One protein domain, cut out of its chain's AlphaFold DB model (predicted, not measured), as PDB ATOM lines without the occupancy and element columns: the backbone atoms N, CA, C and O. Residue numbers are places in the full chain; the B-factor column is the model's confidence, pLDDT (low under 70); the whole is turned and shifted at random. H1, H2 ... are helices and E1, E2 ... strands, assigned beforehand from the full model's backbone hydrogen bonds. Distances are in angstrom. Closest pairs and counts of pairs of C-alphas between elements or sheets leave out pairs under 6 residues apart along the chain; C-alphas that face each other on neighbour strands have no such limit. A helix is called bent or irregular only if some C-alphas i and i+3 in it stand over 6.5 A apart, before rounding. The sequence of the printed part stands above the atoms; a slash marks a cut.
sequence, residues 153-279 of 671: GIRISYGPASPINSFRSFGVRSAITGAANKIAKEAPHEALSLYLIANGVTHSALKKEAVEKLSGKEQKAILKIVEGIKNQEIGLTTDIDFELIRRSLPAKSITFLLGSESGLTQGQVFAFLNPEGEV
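What this domain is: This is residues 153 to 279 of the 671 residues of an uncharacterized protein of Candidatus Woesebacteria bacterium RIFOXYA1_FULL_40_18 (UniProt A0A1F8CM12). A two-stranded ribbon, E1 and E2, has its E2 side next to helix H3 of a helical hairpin H3-H4, and a second helical hairpin, H1-H2, packs through H2 on H4. H5 packs on H1, while short H6 and H7 follow E2 and lie farthest from the middle. The 127 printed residues hold seven named helices and two strands in the order E1 H1 H2 H3 H4 H5 E2 H6 H7; the sheet is antiparallel, the class mostly helix. The whole is compact, with a radius of gyration of the C-alphas of 14.8 A and spans of 42 by 30 by 25 A.

Where its parts are: E1, residues 153 to 158, begins at C-alpha 153 (243.165, 222.598, 296.280); E2 is residues 251 to 258, 19.8 A. H1, residues 163 to 183, 29.9 A, has a kink of 42 degrees near residue 171 and is only just irregular, C-alphas 168 and 171 being 6.8 A apart. H2 is residues 188 to 198, H3 203 to 213, H4 216 to 236, 30.3 A, H5 240 to 248, H6 259 to 262 and H7 266 to 273, ending at C-alpha 273 (252.950, 220.815, 303.563).

How they stand to each other: E1 and E2 are antiparallel, with N 155 and O 255 within hydrogen-bond range at 2.8 A. The closest C-alphas of H3 and E2, Glu 209 and Ile 254, are 6.8 A apart. H3 and H4 touch as a hairpin at 11 degrees, a shallow tilt, closest at C-alphas 203 and 226, 5.1 A. H4 touches H2 with residues 224 to 232 alone, at a steep tilt of 58 degrees, closest at C-alphas 229 and 193, 5.0 A. H1 and H2 touch as a hairpin at a shallow tilt of 8 degrees, closest at C-alphas 180 and 191, 4.2 A. H5 touches H1 at a steep tilt of 66 degrees, C-alphas 248 and 165 being closest at 4.6 A. H6 and H7 touch no helix. Every O i to N i+4 pair is within hydrogen-bond range in H2, H3, H4, H5 and H7, and 15 of 17 in H1; H6 is too short for such a pair.

The domain as a whole: The two C-alphas farthest apart, of Ile 164 and Glu 278, are 44.9 A apart. The printed part has no cut, and its links are tight. Residues 234 to 240, of which 234 to 236 belong to H4, stand free. pLDDT is under 70 at residues 164, 237 to 240 and 260 to 279.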
ATOM      1  N   GLY A 153     243.979 223.750 296.656       84.31
ATOM      2  CA  GLY A 153     243.165 222.598 296.280       84.31
ATOM      3  C   GLY A 153     243.296 222.277 294.789       84.31
ATOM      4  O   GLY A 153     243.548 223.166 293.983       84.31
ATOM      5  N   ILE A 154     243.081 221.018 294.395       87.75
ATOM      6  CA  ILE A 154     243.035 220.600 292.985       87.75
ATOM      7  C   ILE A 154     241.650 220.017 292.702       87.75
ATOM      8  O   ILE A 154     241.237 219.043 293.332       87.75
ATOM      9  N   ARG A 155     240.923 220.603 291.747       89.75
ATOM     10  CA  ARG A 155     239.661 220.074 291.217       89.75
ATOM     11  C   ARG A 155     239.884 219.570 289.796       89.75
ATOM     12  O   ARG A 155     240.378 220.306 288.948       89.75
ATOM     13  N   ILE A 156     239.489 218.328 289.534       91.19
ATOM     14  CA  ILE A 156     239.604 217.693 288.217       91.19
ATOM     15  C   ILE A 156     238.203 217.568 287.623       91.19
ATOM     16  O   ILE A 156     237.317 216.978 288.242       91.19
ATOM     17  N   SER A 157     238.008 218.110 286.424       89.94
ATOM     18  CA  SER A 157     236.804 217.872 285.627       89.94
ATOM     19  C   SER A 157     237.100 216.795 284.594       89.94
ATOM     20  O   SER A 157     238.090 216.888 283.869       89.94
ATOM     21  N   TYR A 158     236.231 215.795 284.488       88.94
ATOM     22  CA  TYR A 158     236.415 214.671 283.570       88.94
ATOM     23  C   TYR A 158     235.659 214.893 282.256       88.94
ATOM     24  O   TYR A 158     234.579 215.488 282.235       88.94
ATOM     25  N   GLY A 159     236.234 214.427 281.149       83.88
ATOM     26  CA  GLY A 159     235.516 214.273 279.884       83.88
ATOM     27  C   GLY A 159     234.528 213.097 279.923       83.88
ATOM     28  O   GLY A 159     234.493 212.354 280.906       83.88
ATOM     29  N   PRO A 160     233.721 212.900 278.862       80.62
ATOM     30  CA  PRO A 160     232.858 211.728 278.755       80.62
ATOM     31  C   PRO A 160     233.711 210.455 278.804       80.62
ATOM     32  O   PRO A 160     234.580 210.233 277.961       80.62
ATOM     33  N   ALA A 161     233.475 209.637 279.823       77.06
ATOM     34  CA  ALA A 161     234.174 208.378 280.016       77.06
ATOM     35  C   ALA A 161     233.491 207.263 279.210       77.06
ATOM     36  O   ALA A 161     232.266 207.147 279.220       77.06
ATOM     37  N   SER A 162     234.271 206.421 278.525       78.44
ATOM     38  CA  SER A 162     233.738 205.193 277.922       78.44
ATOM     39  C   SER A 162     233.388 204.199 279.038       78.44
ATOM     40  O   SER A 162     234.305 203.794 279.759       78.44
ATOM     41  N   PRO A 163     232.124 203.742 279.172       75.38
ATOM     42  CA  PRO A 163     231.715 202.828 280.246       75.38
ATOM     43  C   PRO A 163     232.572 201.556 280.319       75.38
ATOM     44  O   PRO A 163     232.901 201.073 281.401       75.38
ATOM     45  N   ILE A 164     232.996 201.050 279.156       69.19
ATOM     46  CA  ILE A 164     233.840 199.855 279.031       69.19
ATOM     47  C   ILE A 164     235.249 200.119 279.578       69.19
ATOM     48  O   ILE A 164     235.808 199.281 280.286       69.19
ATOM     49  N   ASN A 165     235.824 201.289 279.288       73.62
ATOM     50  CA  ASN A 165     237.158 201.643 279.771       73.62
ATOM     51  C   ASN A 165     237.137 201.970 281.267       73.62
ATOM     52  O   ASN A 165     238.071 201.599 281.970       73.62
ATOM     53  N   SER A 166     236.073 202.608 281.768       74.44
ATOM     54  CA  SER A 166     235.893 202.887 283.200       74.44
ATOM     55  C   SER A 166     235.786 201.618 284.039       74.44
ATOM     56  O   SER A 166     236.348 201.566 285.129       74.44
ATOM     57  N   PHE A 167     235.100 200.586 283.533       75.00
ATOM     58  CA  PHE A 167     235.026 199.297 284.219       75.00
ATOM     59  C   PHE A 167     236.385 198.588 284.239       75.00
ATOM     60  O   PHE A 167     236.824 198.118 285.285       75.00
ATOM     61  N   ARG A 168     237.092 198.557 283.101       73.94
ATOM     62  CA  ARG A 168     238.405 197.902 282.999       73.94
ATOM     63  C   ARG A 168     239.488 198.593 283.824       73.94
ATOM     64  O   ARG A 168     240.311 197.911 284.422       73.94
ATOM     65  N   SER A 169     239.478 199.924 283.893       84.44
ATOM     66  CA  SER A 169     240.464 200.666 284.682       84.44
ATOM     67  C   SER A 169     240.198 200.620 286.184       84.44
ATOM     68  O   SER A 169     241.080 200.992 286.954       84.44
ATOM     69  N   PHE A 170     239.019 200.167 286.631       83.88
ATOM     70  CA  PHE A 170     238.650 200.175 288.047       83.88
ATOM     71  C   PHE A 170     239.667 199.427 288.917       83.88
ATOM     72  O   PHE A 170     240.148 199.992 289.894       83.88
ATOM     73  N   GLY A 171     240.055 198.206 288.529       80.56
ATOM     74  CA  GLY A 171     241.016 197.399 289.291       80.56
ATOM     75  C   GLY A 171     242.376 198.086 289.440       80.56
ATOM     76  O   GLY A 171     242.888 198.216 290.552       80.56
ATOM     77  N   VAL A 172     242.913 198.609 288.335       82.06
ATOM     78  CA  VAL A 172     244.197 199.325 288.310       82.06
ATOM     79  C   VAL A 172     244.123 200.609 289.142       82.06
ATOM     80  O   VAL A 172     244.987 200.875 289.976       82.06
ATOM     81  N   ARG A 173     243.046 201.388 288.996       86.81
ATOM     82  CA  ARG A 173     242.829 202.620 289.769       86.81
ATOM     83  C   ARG A 173     242.722 202.337 291.261       86.81
ATOM     84  O   ARG A 173     243.302 203.075 292.055       86.81
ATOM     85  N   SER A 174     242.016 201.275 291.649       83.94
ATOM     86  CA  SER A 174     241.923 200.840 293.043       83.94
ATOM     87  C   SER A 174     243.278 200.403 293.596       83.94
ATOM     88  O   SER A 174     243.599 200.759 294.727       83.94
ATOM     89  N   ALA A 175     244.094 199.697 292.808       83.25
ATOM     90  CA  ALA A 175     245.439 199.298 293.210       83.25
ATOM     91  C   ALA A 175     246.362 200.510 293.420       83.25
ATOM     92  O   ALA A 175     246.981 200.626 294.478       83.25
ATOM     93  N   ILE A 176     246.385 201.455 292.472       85.88
ATOM     94  CA  ILE A 176     247.175 202.693 292.574       85.88
ATOM     95  C   ILE A 176     246.703 203.541 293.758       85.88
ATOM     96  O   ILE A 176     247.520 204.018 294.539       85.88
ATOM     97  N   THR A 177     245.389 203.670 293.948       86.19
ATOM     98  CA  THR A 177     244.808 204.366 295.107       86.19
ATOM     99  C   THR A 177     245.208 203.689 296.423       86.19
ATOM    100  O   THR A 177     245.557 204.354 297.397       86.19
ATOM    101  N   GLY A 178     245.209 202.355 296.458       85.12
ATOM    102  CA  GLY A 178     245.667 201.578 297.607       85.12
ATOM    103  C   GLY A 178     247.154 201.779 297.909       85.12
ATOM    104  O   GLY A 178     247.521 201.929 299.073       85.12
ATOM    105  N   ALA A 179     248.006 201.824 296.882       85.88
ATOM    106  CA  ALA A 179     249.433 202.114 297.023       85.88
ATOM    107  C   ALA A 179     249.668 203.546 297.529       85.88
ATOM    108  O   ALA A 179     250.410 203.739 298.490       85.88
ATOM    109  N   ALA A 180     248.960 204.523 296.959       88.19
ATOM    110  CA  ALA A 180     249.014 205.916 297.384       88.19
ATOM    111  C   ALA A 180     248.648 206.074 298.869       88.19
ATOM    112  O   ALA A 180     249.355 206.751 299.609       88.19
ATOM    113  N   ASN A 181     247.604 205.382 299.339       88.12
ATOM    114  CA  ASN A 181     247.223 205.377 300.755       88.12
ATOM    115  C   ASN A 181     248.295 204.807 301.683       88.12
ATOM    116  O   ASN A 181     248.463 205.305 302.794       88.12
ATOM    117  N   LYS A 182     249.013 203.766 301.247       90.06
ATOM    118  CA  LYS A 182     250.077 203.161 302.058       90.06
ATOM    119  C   LYS A 182     251.252 204.115 302.253       90.06
ATOM    120  O   LYS A 182     251.775 204.179 303.358       90.06
ATOM    121  N   ILE A 183     251.623 204.867 301.215       87.56
ATOM    122  CA  ILE A 183     252.799 205.748 301.250       87.56
ATOM    123  C   ILE A 183     252.477 207.189 301.667       87.56
ATOM    124  O   ILE A 183     253.395 207.959 301.910       87.56
ATOM    125  N   ALA A 184     251.200 207.569 301.803       88.38
ATOM    126  CA  ALA A 184     250.782 208.951 302.082       88.38
ATOM    127  C   ALA A 184     251.412 209.585 303.331       88.38
ATOM    128  O   ALA A 184     251.536 210.805 303.387       88.38
ATOM    129  N   LYS A 185     251.808 208.776 304.320       84.31
ATOM    130  CA  LYS A 185     252.489 209.259 305.530       84.31
ATOM    131  C   LYS A 185     253.986 209.483 305.339       84.31
ATOM    132  O   LYS A 185     254.535 210.393 305.941       84.31
ATOM    133  N   GLU A 186     254.629 208.628 304.553       87.31
ATOM    134  CA  GLU A 186     256.085 208.610 304.372       87.31
ATOM    135  C   GLU A 186     256.516 209.505 303.203       87.31
ATOM    136  O   GLU A 186     257.581 210.109 303.235       87.31
ATOM    137  N   ALA A 187     255.663 209.603 302.182       87.25
ATOM    138  CA  ALA A 187     255.943 210.220 300.894       87.25
ATOM    139  C   ALA A 187     254.674 210.929 300.360       87.25
ATOM    140  O   ALA A 187     254.001 210.437 299.444       87.25
ATOM    141  N   PRO A 188     254.258 212.062 300.969       84.25
ATOM    142  CA  PRO A 188     252.975 212.707 300.669       84.25
ATOM    143  C   PRO A 188     252.888 213.264 299.239       84.25
ATOM    144  O   PRO A 188     251.806 213.280 298.645       84.25
ATOM    145  N   HIS A 189     254.011 213.688 298.650       86.44
ATOM    146  CA  HIS A 189     254.051 214.186 297.272       86.44
ATOM    147  C   HIS A 189     253.895 213.052 296.251       86.44
ATOM    148  O   HIS A 189     253.177 213.192 295.258       86.44
ATOM    149  N   GLU A 190     254.513 211.908 296.516       88.94
ATOM    150  CA  GLU A 190     254.450 210.690 295.717       88.94
ATOM    151  C   GLU A 190     253.053 210.072 295.799       88.94
ATOM    152  O   GLU A 190     252.467 209.727 294.772       88.94
ATOM    153  N   ALA A 191     252.468 210.021 296.999       90.00
ATOM    154  CA  ALA A 191     251.085 209.603 297.191       90.00
ATOM    155  C   ALA A 191     250.122 210.472 296.379       90.00
ATOM    156  O   ALA A 191     249.284 209.947 295.645       90.00
ATOM    157  N   LEU A 192     250.258 211.799 296.462       90.75
ATOM    158  CA  LEU A 192     249.423 212.715 295.690       90.75
ATOM    159  C   LEU A 192     249.633 212.539 294.179       90.75
ATOM    160  O   LEU A 192     248.663 212.573 293.423       90.75
ATOM    161  N   SER A 193     250.865 212.280 293.739       93.75
ATOM    162  CA  SER A 193     251.172 211.980 292.335       93.75
ATOM    163  C   SER A 193     250.430 210.727 291.851       93.75
ATOM    164  O   SER A 193     249.750 210.774 290.827       93.75
ATOM    165  N   LEU A 194     250.468 209.633 292.622       90.62
ATOM    166  CA  LEU A 194     249.729 208.400 292.320       90.62
ATOM    167  C   LEU A 194     248.210 208.619 292.316       90.62
ATOM    168  O   LEU A 194     247.506 208.104 291.449       90.62
ATOM    169  N   TYR A 195     247.699 209.427 293.245       92.06
ATOM    170  CA  TYR A 195     246.288 209.804 293.278       92.06
ATOM    171  C   TYR A 195     245.852 210.561 292.026       92.06
ATOM    172  O   TYR A 195     244.792 210.276 291.466       92.06
ATOM    173  N   LEU A 196     246.655 211.521 291.575       94.19
ATOM    174  CA  LEU A 196     246.382 212.286 290.364       94.19
ATOM    175  C   LEU A 196     246.437 211.378 289.123       94.19
ATOM    176  O   LEU A 196     245.527 211.437 288.292       94.19
ATOM    177  N   ILE A 197     247.396 210.448 289.065       92.31
ATOM    178  CA  ILE A 197     247.479 209.418 288.016       92.31
ATOM    179  C   ILE A 197     246.231 208.531 287.994       92.31
ATOM    180  O   ILE A 197     245.629 208.356 286.937       92.31
ATOM    181  N   ALA A 198     245.773 208.027 289.145       90.69
ATOM    182  CA  ALA A 198     244.557 207.207 289.241       90.69
ATOM    183  C   ALA A 198     243.282 207.950 288.792       90.69
ATOM    184  O   ALA A 198     242.247 207.326 288.532       90.69
ATOM    185  N   ASN A 199     243.348 209.279 288.691       91.62
ATOM    186  CA  ASN A 199     242.299 210.151 288.176       91.62
ATOM    187  C   ASN A 199     242.619 210.698 286.769       91.62
ATOM    188  O   ASN A 199     242.027 211.681 286.338       91.62
ATOM    189  N   GLY A 200     243.541 210.069 286.035       91.69
ATOM    190  CA  GLY A 200     243.829 210.389 284.635       91.69
ATOM    191  C   GLY A 200     244.498 211.747 284.407       91.69
ATOM    192  O   GLY A 200     244.470 212.264 283.288       91.69
ATOM    193  N   VAL A 201     245.089 212.345 285.447       94.31
ATOM    194  CA  VAL A 201     245.884 213.571 285.325       94.31
ATOM    195  C   VAL A 201     247.281 213.215 284.833       94.31
ATOM    196  O   VAL A 201     247.966 212.404 285.448       94.31
ATOM    197  N   THR A 202     247.706 213.857 283.743       94.25
ATOM    198  CA  THR A 202     249.055 213.681 283.186       94.25
ATOM    199  C   THR A 202     250.016 214.760 283.671       94.25
ATOM    200  O   THR A 202     249.589 215.887 283.959       94.25
ATOM    201  N   HIS A 203     251.321 214.466 283.682       95.75
ATOM    202  CA  HIS A 203     252.342 215.454 284.052       95.75
ATOM    203  C   HIS A 203     252.248 216.704 283.163       95.75
ATOM    204  O   HIS A 203     252.351 217.825 283.656       95.75
ATOM    205  N   SER A 204     251.990 216.532 281.860       94.06
ATOM    206  CA  SER A 204     251.867 217.637 280.904       94.06
ATOM    207  C   SER A 204     250.658 218.528 281.186       94.06
ATOM    208  O   SER A 204     250.780 219.752 281.127       94.06
ATOM    209  N   ALA A 205     249.508 217.932 281.527       94.06
ATOM    210  CA  ALA A 205     248.291 218.685 281.822       94.06
ATOM    211  C   ALA A 205     248.439 219.478 283.127       94.06
ATOM    212  O   ALA A 205     248.147 220.670 283.157       94.06
ATOM    213  N   LEU A 206     248.961 218.841 284.181       95.44
ATOM    214  CA  LEU A 206     249.165 219.503 285.467       95.44
ATOM    215  C   LEU A 206     250.244 220.588 285.388       95.44
ATOM    216  O   LEU A 206     250.053 221.671 285.935       95.44
ATOM    217  N   LYS A 207     251.353 220.332 284.675       96.25
ATOM    218  CA  LYS A 207     252.430 221.315 284.483       96.25
ATOM    219  C   LYS A 207     251.928 222.565 283.784       96.25
ATOM    220  O   LYS A 207     252.244 223.662 284.230       96.25
ATOM    221  N   LYS A 208     251.169 222.398 282.696       95.50
ATOM    222  CA  LYS A 208     250.608 223.518 281.938       95.50
ATOM    223  C   LYS A 208     249.776 224.416 282.852       95.50
ATOM    224  O   LYS A 208     250.064 225.600 282.975       95.50
ATOM    225  N   GLU A 209     248.819 223.826 283.559       95.00
ATOM    226  CA  GLU A 209     247.916 224.556 284.453       95.00
ATOM    227  C   GLU A 209     248.674 225.209 285.621       95.00
ATOM    228  O   GLU A 209     248.372 226.337 286.002       95.00
ATOM    229  N   ALA A 210     249.681 224.534 286.187       94.38
ATOM    230  CA  ALA A 210     250.481 225.072 287.288       94.38
ATOM    231  C   ALA A 210     251.349 226.262 286.852       94.38
ATOM    232  O   ALA A 210     251.530 227.211 287.614       94.38
ATOM    233  N   VAL A 211     251.891 226.218 285.632       94.69
ATOM    234  CA  VAL A 211     252.674 227.323 285.067       94.69
ATOM    235  C   VAL A 211     251.783 228.521 284.744       94.69
ATOM    236  O   VAL A 211     252.185 229.653 284.994       94.69
ATOM    237  N   GLU A 212     250.579 228.275 284.229       93.69
ATOM    238  CA  GLU A 212     249.647 229.328 283.820       93.69
ATOM    239  C   GLU A 212     248.932 230.005 285.001       93.69
ATOM    240  O   GLU A 212     248.660 231.202 284.932       93.69
ATOM    241  N   LYS A 213     248.608 229.265 286.073       92.88
ATOM    242  CA  LYS A 213     247.687 229.745 287.125       92.88
ATOM    243  C   LYS A 213     248.306 229.968 288.500       92.88
ATOM    244  O   LYS A 213     247.670 230.610 289.330       92.88
ATOM    245  N   LEU A 214     249.498 229.436 288.768       92.69
ATOM    246  CA  LEU A 214     250.151 229.552 290.076       92.69
ATOM    247  C   LEU A 214     251.449 230.347 289.970       92.69
ATOM    248  O   LEU A 214     252.098 230.372 288.927       92.69
ATOM    249  N   SER A 215     251.871 230.950 291.082       91.00
ATOM    250  CA  SER A 215     253.153 231.652 291.170       91.00
ATOM    251  C   SER A 215     253.872 231.355 292.492       91.00
ATOM    252  O   SER A 215     253.290 230.839 293.447       91.00
ATOM    253  N   GLY A 216     255.178 231.621 292.543       93.31
ATOM    254  CA  GLY A 216     255.964 231.538 293.776       93.31
ATOM    255  C   GLY A 216     256.021 230.140 294.410       93.31
ATOM    256  O   GLY A 216     256.363 229.148 293.760       93.31
ATOM    257  N   LYS A 217     255.750 230.065 295.721       87.00
ATOM    258  CA  LYS A 217     255.907 228.836 296.524       87.00
ATOM    259  C   LYS A 217     254.918 227.735 296.124       87.00
ATOM    260  O   LYS A 217     255.296 226.567 296.100       87.00
ATOM    261  N   GLU A 218     253.694 228.108 295.766       86.44
ATOM    262  CA  GLU A 218     252.630 227.184 295.358       86.44
ATOM    263  C   GLU A 218     252.981 226.476 294.054       86.44
ATOM    264  O   GLU A 218     252.937 225.250 293.967       86.44
ATOM    265  N   GLN A 219     253.428 227.250 293.062       92.62
ATOM    266  CA  GLN A 219     253.899 226.715 291.791       92.62
ATOM    267  C   GLN A 219     255.065 225.745 292.008       92.62
ATOM    268  O   GLN A 219     255.063 224.649 291.452       92.62
ATOM    269  N   LYS A 220     256.033 226.095 292.868       90.44
ATOM    270  CA  LYS A 220     257.165 225.214 293.192       90.44
ATOM    271  C   LYS A 220     256.713 223.898 293.838       90.44
ATOM    272  O   LYS A 220     257.256 222.850 293.498       90.44
ATOM    273  N   ALA A 221     255.722 223.931 294.731       87.94
ATOM    274  CA  ALA A 221     255.168 222.728 295.356       87.94
ATOM    275  C   ALA A 221     254.436 221.833 294.340       87.94
ATOM    276  O   ALA A 221     254.678 220.627 294.301       87.94
ATOM    277  N   ILE A 222     253.608 222.414 293.463       92.38
ATOM    278  CA  ILE A 222     252.926 221.654 292.405       92.38
ATOM    279  C   ILE A 222     253.917 221.099 291.378       92.38
ATOM    280  O   ILE A 222     253.742 219.976 290.916       92.38
ATOM    281  N   LEU A 223     254.996 221.816 291.057       93.38
ATOM    282  CA  LEU A 223     256.021 221.313 290.139       93.38
ATOM    283  C   LEU A 223     256.776 220.091 290.688       93.38
ATOM    284  O   LEU A 223     257.136 219.223 289.896       93.38
ATOM    285  N   LYS A 224     256.936 219.955 292.014       90.88
ATOM    286  CA  LYS A 224     257.443 218.707 292.620       90.88
ATOM    287  C   LYS A 224     256.484 217.534 292.397       90.88
ATOM    288  O   LYS A 224     256.914 216.434 292.073       90.88
ATOM    289  N   ILE A 225     255.176 217.775 292.508       93.81
ATOM    290  CA  ILE A 225     254.149 216.759 292.222       93.81
ATOM    291  C   ILE A 225     254.141 216.411 290.725       93.81
ATOM    292  O   ILE A 225     254.036 215.246 290.365       93.81
ATOM    293  N   VAL A 226     254.311 217.395 289.835       95.06
ATOM    294  CA  VAL A 226     254.461 217.166 288.384       95.06
ATOM    295  C   VAL A 226     255.652 216.254 288.086       95.06
ATOM    296  O   VAL A 226     255.543 215.375 287.232       95.06
ATOM    297  N   GLU A 227     256.779 216.451 288.768       92.81
ATOM    298  CA  GLU A 227     257.958 215.594 288.634       92.81
ATOM    299  C   GLU A 227     257.693 214.175 289.153       92.81
ATOM    300  O   GLU A 227     258.014 213.208 288.464       92.81
ATOM    301  N   GLY A 228     257.001 214.046 290.288       92.62
ATOM    302  CA  GLY A 228     256.515 212.761 290.793       92.62
ATOM    303  C   GLY A 228     255.634 212.028 289.779       92.62
ATOM    304  O   GLY A 228     255.893 210.866 289.472       92.62
ATOM    305  N   ILE A 229     254.653 212.714 289.178       93.81
ATOM    306  CA  ILE A 229     253.813 212.142 288.115       93.81
ATOM    307  C   ILE A 229     254.674 211.733 286.921       93.81
ATOM    308  O   ILE A 229     254.535 210.616 286.445       93.81
ATOM    309  N   LYS A 230     255.597 212.586 286.460       94.38
ATOM    310  CA  LYS A 230     256.476 212.277 285.322       94.38
ATOM    311  C   LYS A 230     257.297 211.006 285.566       94.38
ATOM    312  O   LYS A 230     257.386 210.165 284.677       94.38
ATOM    313  N   ASN A 231     257.873 210.851 286.756       89.62
ATOM    314  CA  ASN A 231     258.679 209.680 287.104       89.62
ATOM    315  C   ASN A 231     257.833 208.399 287.131       89.62
ATOM    316  O   ASN A 231     258.259 207.368 286.613       89.62
ATOM    317  N   GLN A 232     256.615 208.479 287.670       87.94
ATOM    318  CA  GLN A 232     255.674 207.356 287.680       87.94
ATOM    319  C   GLN A 232     255.135 207.044 286.277       87.94
ATOM    320  O   GLN A 232     255.013 205.881 285.920       87.94
ATOM    321  N   GLU A 233     254.871 208.052 285.444       85.94
ATOM    322  CA  GLU A 233     254.487 207.861 284.043       85.94
ATOM    323  C   GLU A 233     255.586 207.156 283.253       85.94
ATOM    324  O   GLU A 233     255.292 206.244 282.496       85.94
ATOM    325  N   ILE A 234     256.857 207.512 283.435       79.44
ATOM    326  CA  ILE A 234     257.963 206.810 282.766       79.44
ATOM    327  C   ILE A 234     258.012 205.331 283.186       79.44
ATOM    328  O   ILE A 234     258.235 204.470 282.340       79.44
ATOM    329  N   GLY A 235     257.747 205.022 284.460       76.25
ATOM    330  CA  GLY A 235     257.638 203.635 284.923       76.25
ATOM    331  C   GLY A 235     256.432 202.905 284.324       76.25
ATOM    332  O   GLY A 235     256.557 201.780 283.854       76.25
ATOM    333  N   LEU A 236     255.277 203.571 284.285       71.50
ATOM    334  CA  LEU A 236     253.995 202.985 283.887       71.50
ATOM    335  C   LEU A 236     253.718 203.031 282.370       71.50
ATOM    336  O   LEU A 236     252.809 202.358 281.901       71.50
ATOM    337  N   THR A 237     254.464 203.807 281.578       55.12
ATOM    338  CA  THR A 237     254.270 203.941 280.113       55.12
ATOM    339  C   THR A 237     254.683 202.695 279.336       55.12
ATOM    340  O   THR A 237     254.312 202.555 278.172       55.12
ATOM    341  N   THR A 238     255.403 201.772 279.978       51.41
ATOM    342  CA  THR A 238     255.667 200.437 279.427       51.41
ATOM    343  C   THR A 238     254.494 199.471 279.624       51.41
ATOM    344  O   THR A 238     254.444 198.450 278.943       51.41
ATOM    345  N   ASP A 239     253.507 199.831 280.454       58.34
ATOM    346  CA  ASP A 239     252.350 199.005 280.791       58.34
ATOM    347  C   ASP A 239     251.045 199.509 280.151       58.34
ATOM    348  O   ASP A 239     250.695 200.694 280.169       58.34
ATOM    349  N   ILE A 240     250.254 198.556 279.646       64.75
ATOM    350  CA  ILE A 240     248.898 198.744 279.087       64.75
ATOM    351  C   ILE A 240     247.967 199.480 280.076       64.75
ATOM    352  O   ILE A 240     247.011 200.155 279.678       64.75
ATOM    353  N   ASP A 241     248.274 199.385 281.365       73.31
ATOM    354  CA  ASP A 241     247.487 199.892 282.477       73.31
ATOM    355  C   ASP A 241     247.428 201.424 282.550       73.31
ATOM    356  O   ASP A 241     246.364 201.980 282.836       73.31
ATOM    357  N   PHE A 242     248.510 202.144 282.228       76.56
ATOM    358  CA  PHE A 242     248.496 203.613 282.289       76.56
ATOM    359  C   PHE A 242     247.608 204.223 281.206       76.56
ATOM    360  O   PHE A 242     246.772 205.095 281.466       76.56
ATOM    361  N   GLU A 243     247.743 203.716 279.982       79.81
ATOM    362  CA  GLU A 243     246.939 204.162 278.849       79.81
ATOM    363  C   GLU A 243     245.459 203.795 279.049       79.81
ATOM    364  O   GLU A 243     244.562 204.564 278.688       79.81
ATOM    365  N   LEU A 244     245.184 202.666 279.713       81.94
ATOM    366  CA  LEU A 244     243.837 202.282 280.125       81.94
ATOM    367  C   LEU A 244     243.233 203.285 281.121       81.94
ATOM    368  O   LEU A 244     242.087 203.702 280.936       81.94
ATOM    369  N   ILE A 245     243.984 203.722 282.140       81.38
ATOM    370  CA  ILE A 245     243.518 204.753 283.082       81.38
ATOM    371  C   ILE A 245     243.248 206.062 282.341       81.38
ATOM    372  O   ILE A 245     242.145 206.607 282.455       81.38
ATOM    373  N   ARG A 246     244.202 206.525 281.528       83.31
ATOM    374  CA  ARG A 246     244.103 207.781 280.772       83.31
ATOM    375  C   ARG A 246     242.879 207.812 279.857       83.31
ATOM    376  O   ARG A 246     242.166 208.812 279.811       83.31
ATOM    377  N   ARG A 247     242.600 206.713 279.149       81.88
ATOM    378  CA  ARG A 247     241.425 206.592 278.265       81.88
ATOM    379  C   ARG A 247     240.115 206.409 279.022       81.88
ATOM    380  O   ARG A 247     239.050 206.682 278.469       81.88
ATOM    381  N   SER A 248     240.171 205.907 280.251       83.81
ATOM    382  CA  SER A 248     238.979 205.685 281.071       83.81
ATOM    383  C   SER A 248     238.457 206.949 281.744       83.81
ATOM    384  O   SER A 248     237.251 207.056 281.949       83.81
ATOM    385  N   LEU A 249     239.345 207.891 282.073       84.44
ATOM    386  CA  LEU A 249     239.027 209.166 282.708       84.44
ATOM    387  C   LEU A 249     239.921 210.270 282.139       84.44
ATOM    388  O   LEU A 249     240.851 210.716 282.809       84.44
ATOM    389  N   PRO A 250     239.665 210.730 280.905       82.88
ATOM    390  CA  PRO A 250     240.418 211.847 280.366       82.88
ATOM    391  C   PRO A 250     240.110 213.091 281.205       82.88
ATOM    392  O   PRO A 250     238.989 213.611 281.174       82.88
ATOM    393  N   ALA A 251     241.089 213.565 281.977       87.56
ATOM    394  CA  ALA A 251     240.984 214.841 282.669       87.56
ATOM    395  C   ALA A 251     240.811 215.950 281.617       87.56
ATOM    396  O   ALA A 251     241.698 216.195 280.803       87.56
ATOM    397  N   LYS A 252     239.638 216.592 281.602       89.06
ATOM    398  CA  LYS A 252     239.284 217.660 280.659       89.06
ATOM    399  C   LYS A 252     239.876 218.997 281.090       89.06
ATOM    400  O   LYS A 252     240.324 219.766 280.249       89.06
ATOM    401  N   SER A 253     239.845 219.282 282.389       90.25
ATOM    402  CA  SER A 253     240.425 220.497 282.962       90.25
ATOM    403  C   SER A 253     240.869 220.263 284.399       90.25
ATOM    404  O   SER A 253     240.220 219.514 285.136       90.25
ATOM    405  N   ILE A 254     241.936 220.948 284.803       93.31
ATOM    406  CA  ILE A 254     242.436 220.968 286.178       93.31
ATOM    407  C   ILE A 254     242.305 222.407 286.676       93.31
ATOM    408  O   ILE A 254     242.787 223.341 286.041       93.31
ATOM    409  N   THR A 255     241.623 222.592 287.800       90.62
ATOM    410  CA  THR A 255     241.422 223.905 288.418       90.62
ATOM    411  C   THR A 255     242.073 223.910 289.791       90.62
ATOM    412  O   THR A 255     241.751 223.061 290.624       90.62
ATOM    413  N   PHE A 256     242.964 224.870 290.034       89.19
ATOM    414  CA  PHE A 256     243.495 225.125 291.369       89.19
ATOM    415  C   PHE A 256     242.508 225.990 292.154       89.19
ATOM    416  O   PHE A 256     242.048 227.009 291.651       89.19
ATOM    417  N   LEU A 257     242.157 225.550 293.359       84.62
ATOM    418  CA  LEU A 257     241.290 226.276 294.284       84.62
ATOM    419  C   LEU A 257     242.189 226.930 295.331       84.62
ATOM    420  O   LEU A 257     242.849 226.208 296.076       84.62
ATOM    421  N   LEU A 258     242.245 228.260 295.371       79.50
ATOM    422  CA  LEU A 258     243.108 228.990 296.300       79.50
ATOM    423  C   LEU A 258     242.323 229.420 297.549       79.50
ATOM    424  O   LEU A 258     241.195 229.901 297.449       79.50
ATOM    425  N   GLY A 259     242.913 229.256 298.732       75.19
ATOM    426  CA  GLY A 259     242.354 229.756 299.992       75.19
ATOM    427  C   GLY A 259     241.066 229.044 300.429       75.19
ATOM    428  O   GLY A 259     240.954 227.815 300.368       75.19
ATOM    429  N   SER A 260     240.073 229.807 300.893       64.62
ATOM    430  CA  SER A 260     238.806 229.277 301.427       64.62
ATOM    431  C   SER A 260     238.002 228.451 300.411       64.62
ATOM    432  O   SER A 260     237.246 227.562 300.805       64.62
ATOM    433  N   GLU A 261     238.228 228.648 299.108       60.28
ATOM    434  CA  GLU A 261     237.598 227.864 298.037       60.28
ATOM    435  C   GLU A 261     238.059 226.398 297.999       60.28
ATOM    436  O   GLU A 261     237.377 225.541 297.431       60.28
ATOM    437  N   SER A 262     239.202 226.080 298.619       60.00
ATOM    438  CA  SER A 262     239.714 224.705 298.720       60.00
ATOM    439  C   SER A 262     238.897 223.819 299.672       60.00
ATOM    440  O   SER A 262     239.000 222.589 299.609       60.00
ATOM    441  N   GLY A 263     238.081 224.420 300.550       55.53
ATOM    442  CA  GLY A 263     237.306 223.709 301.569       55.53
ATOM    443  C   GLY A 263     238.161 223.004 302.632       55.53
ATOM    444  O   GLY A 263     237.664 222.090 303.284       55.53
ATOM    445  N   LEU A 264     239.439 223.376 302.778       52.38
ATOM    446  CA  LEU A 264     240.366 222.818 303.768       52.38
ATOM    447  C   LEU A 264     240.658 223.814 304.884       52.38
ATOM    448  O   LEU A 264     240.804 225.010 304.637       52.38
ATOM    449  N   THR A 265     240.790 223.314 306.114       53.97
ATOM    450  CA  THR A 265     241.237 224.142 307.242       53.97
ATOM    451  C   THR A 265     242.752 224.351 307.183       53.97
ATOM    452  O   THR A 265     243.492 223.498 306.687       53.97
ATOM    453  N   GLN A 266     243.245 225.470 307.727       46.34
ATOM    454  CA  GLN A 266     244.682 225.783 307.759       46.34
ATOM    455  C   GLN A 266     245.521 224.655 308.397       46.34
ATOM    456  O   GLN A 266     246.625 224.379 307.934       46.34
ATOM    457  N   GLY A 267     244.974 223.937 309.387       48.56
ATOM    458  CA  GLY A 267     245.633 222.787 310.021       48.56
ATOM    459  C   GLY A 267     245.782 221.561 309.109       48.56
ATOM    460  O   GLY A 267     246.814 220.896 309.149       48.56
ATOM    461  N   GLN A 268     244.804 221.289 308.234       53.41
ATOM    462  CA  GLN A 268     244.886 220.189 307.257       53.41
ATOM    463  C   GLN A 268     245.951 220.450 306.190       53.41
ATOM    464  O   GLN A 268     246.579 219.520 305.691       53.41
ATOM    465  N   VAL A 269     246.168 221.721 305.857       52.12
ATOM    466  CA  VAL A 269     247.162 222.130 304.862       52.12
ATOM    467  C   VAL A 269     248.557 222.221 305.467       52.12
ATOM    468  O   VAL A 269     249.516 221.788 304.835       52.12
ATOM    469  N   PHE A 270     248.676 222.691 306.711       43.31
ATOM    470  CA  PHE A 270     249.946 222.691 307.433       43.31
ATOM    471  C   PHE A 270     250.488 221.269 307.632       43.31
ATOM    472  O   PHE A 270     251.645 221.026 307.312       43.31
ATOM    473  N   ALA A 271     249.647 220.311 308.039       48.97
ATOM    474  CA  ALA A 271     250.050 218.908 308.187       48.97
ATOM    475  C   ALA A 271     250.460 218.239 306.858       48.97
ATOM    476  O   ALA A 271     251.262 217.310 306.854       48.97
ATOM    477  N   PHE A 272     249.922 218.705 305.724       46.53
ATOM    478  CA  PHE A 272     250.256 218.180 304.397       46.53
ATOM    479  C   PHE A 272     251.536 218.800 303.811       46.53
ATOM    480  O   PHE A 272     252.271 218.133 303.088       46.53
ATOM    481  N   LEU A 273     251.803 220.078 304.103       43.91
ATOM    482  CA  LEU A 273     252.950 220.815 303.563       43.91
ATOM    483  C   LEU A 273     254.170 220.836 304.500       43.91
ATOM    484  O   LEU A 273     255.266 221.116 304.025       43.91
ATOM    485  N   ASN A 274     253.991 220.528 305.789       42.41
ATOM    486  CA  ASN A 274     255.039 220.433 306.809       42.41
ATOM    487  C   ASN A 274     254.790 219.203 307.714       42.41
ATOM    488  O   ASN A 274     254.178 219.340 308.775       42.41
ATOM    489  N   PRO A 275     255.251 217.998 307.328       39.94
ATOM    490  CA  PRO A 275     254.946 216.753 308.042       39.94
ATOM    491  C   PRO A 275     255.644 216.581 309.410       39.94
ATOM    492  O   PRO A 275     255.421 215.574 310.075       39.94
ATOM    493  N   GLU A 276     256.466 217.535 309.859       36.84
ATOM    494  CA  GLU A 276     257.281 217.418 311.085       36.84
ATOM    495  C   GLU A 276     256.605 217.941 312.377       36.84
ATOM    496  O   GLU A 276     257.223 217.939 313.437       36.84
ATOM    497  N   GLY A 277     255.342 218.386 312.330       37.06
ATOM    498  CA  GLY A 277     254.614 218.900 313.506       37.06
ATOM    499  C   GLY A 277     253.566 217.932 314.073       37.06
ATOM    500  O   GLY A 277     252.757 217.388 313.324       37.06
ATOM    501  N   GLU A 278     253.523 217.757 315.400       31.67
ATOM    502  CA  GLU A 278     252.444 217.029 316.092       31.67
ATOM    503  C   GLU A 278     251.095 217.757 315.943       31.67
ATOM    504  O   GLU A 278     250.967 218.932 316.292       31.67
ATOM    505  N   VAL A 279     250.059 217.055 315.465       32.06
ATOM    506  CA  VAL A 279     248.689 217.585 315.355       32.06
ATOM    507  C   VAL A 279     247.689 216.649 316.037       32.06
ATOM    508  O   VAL A 279     247.643 215.448 315.766       32.06
TER     509      VAL A 279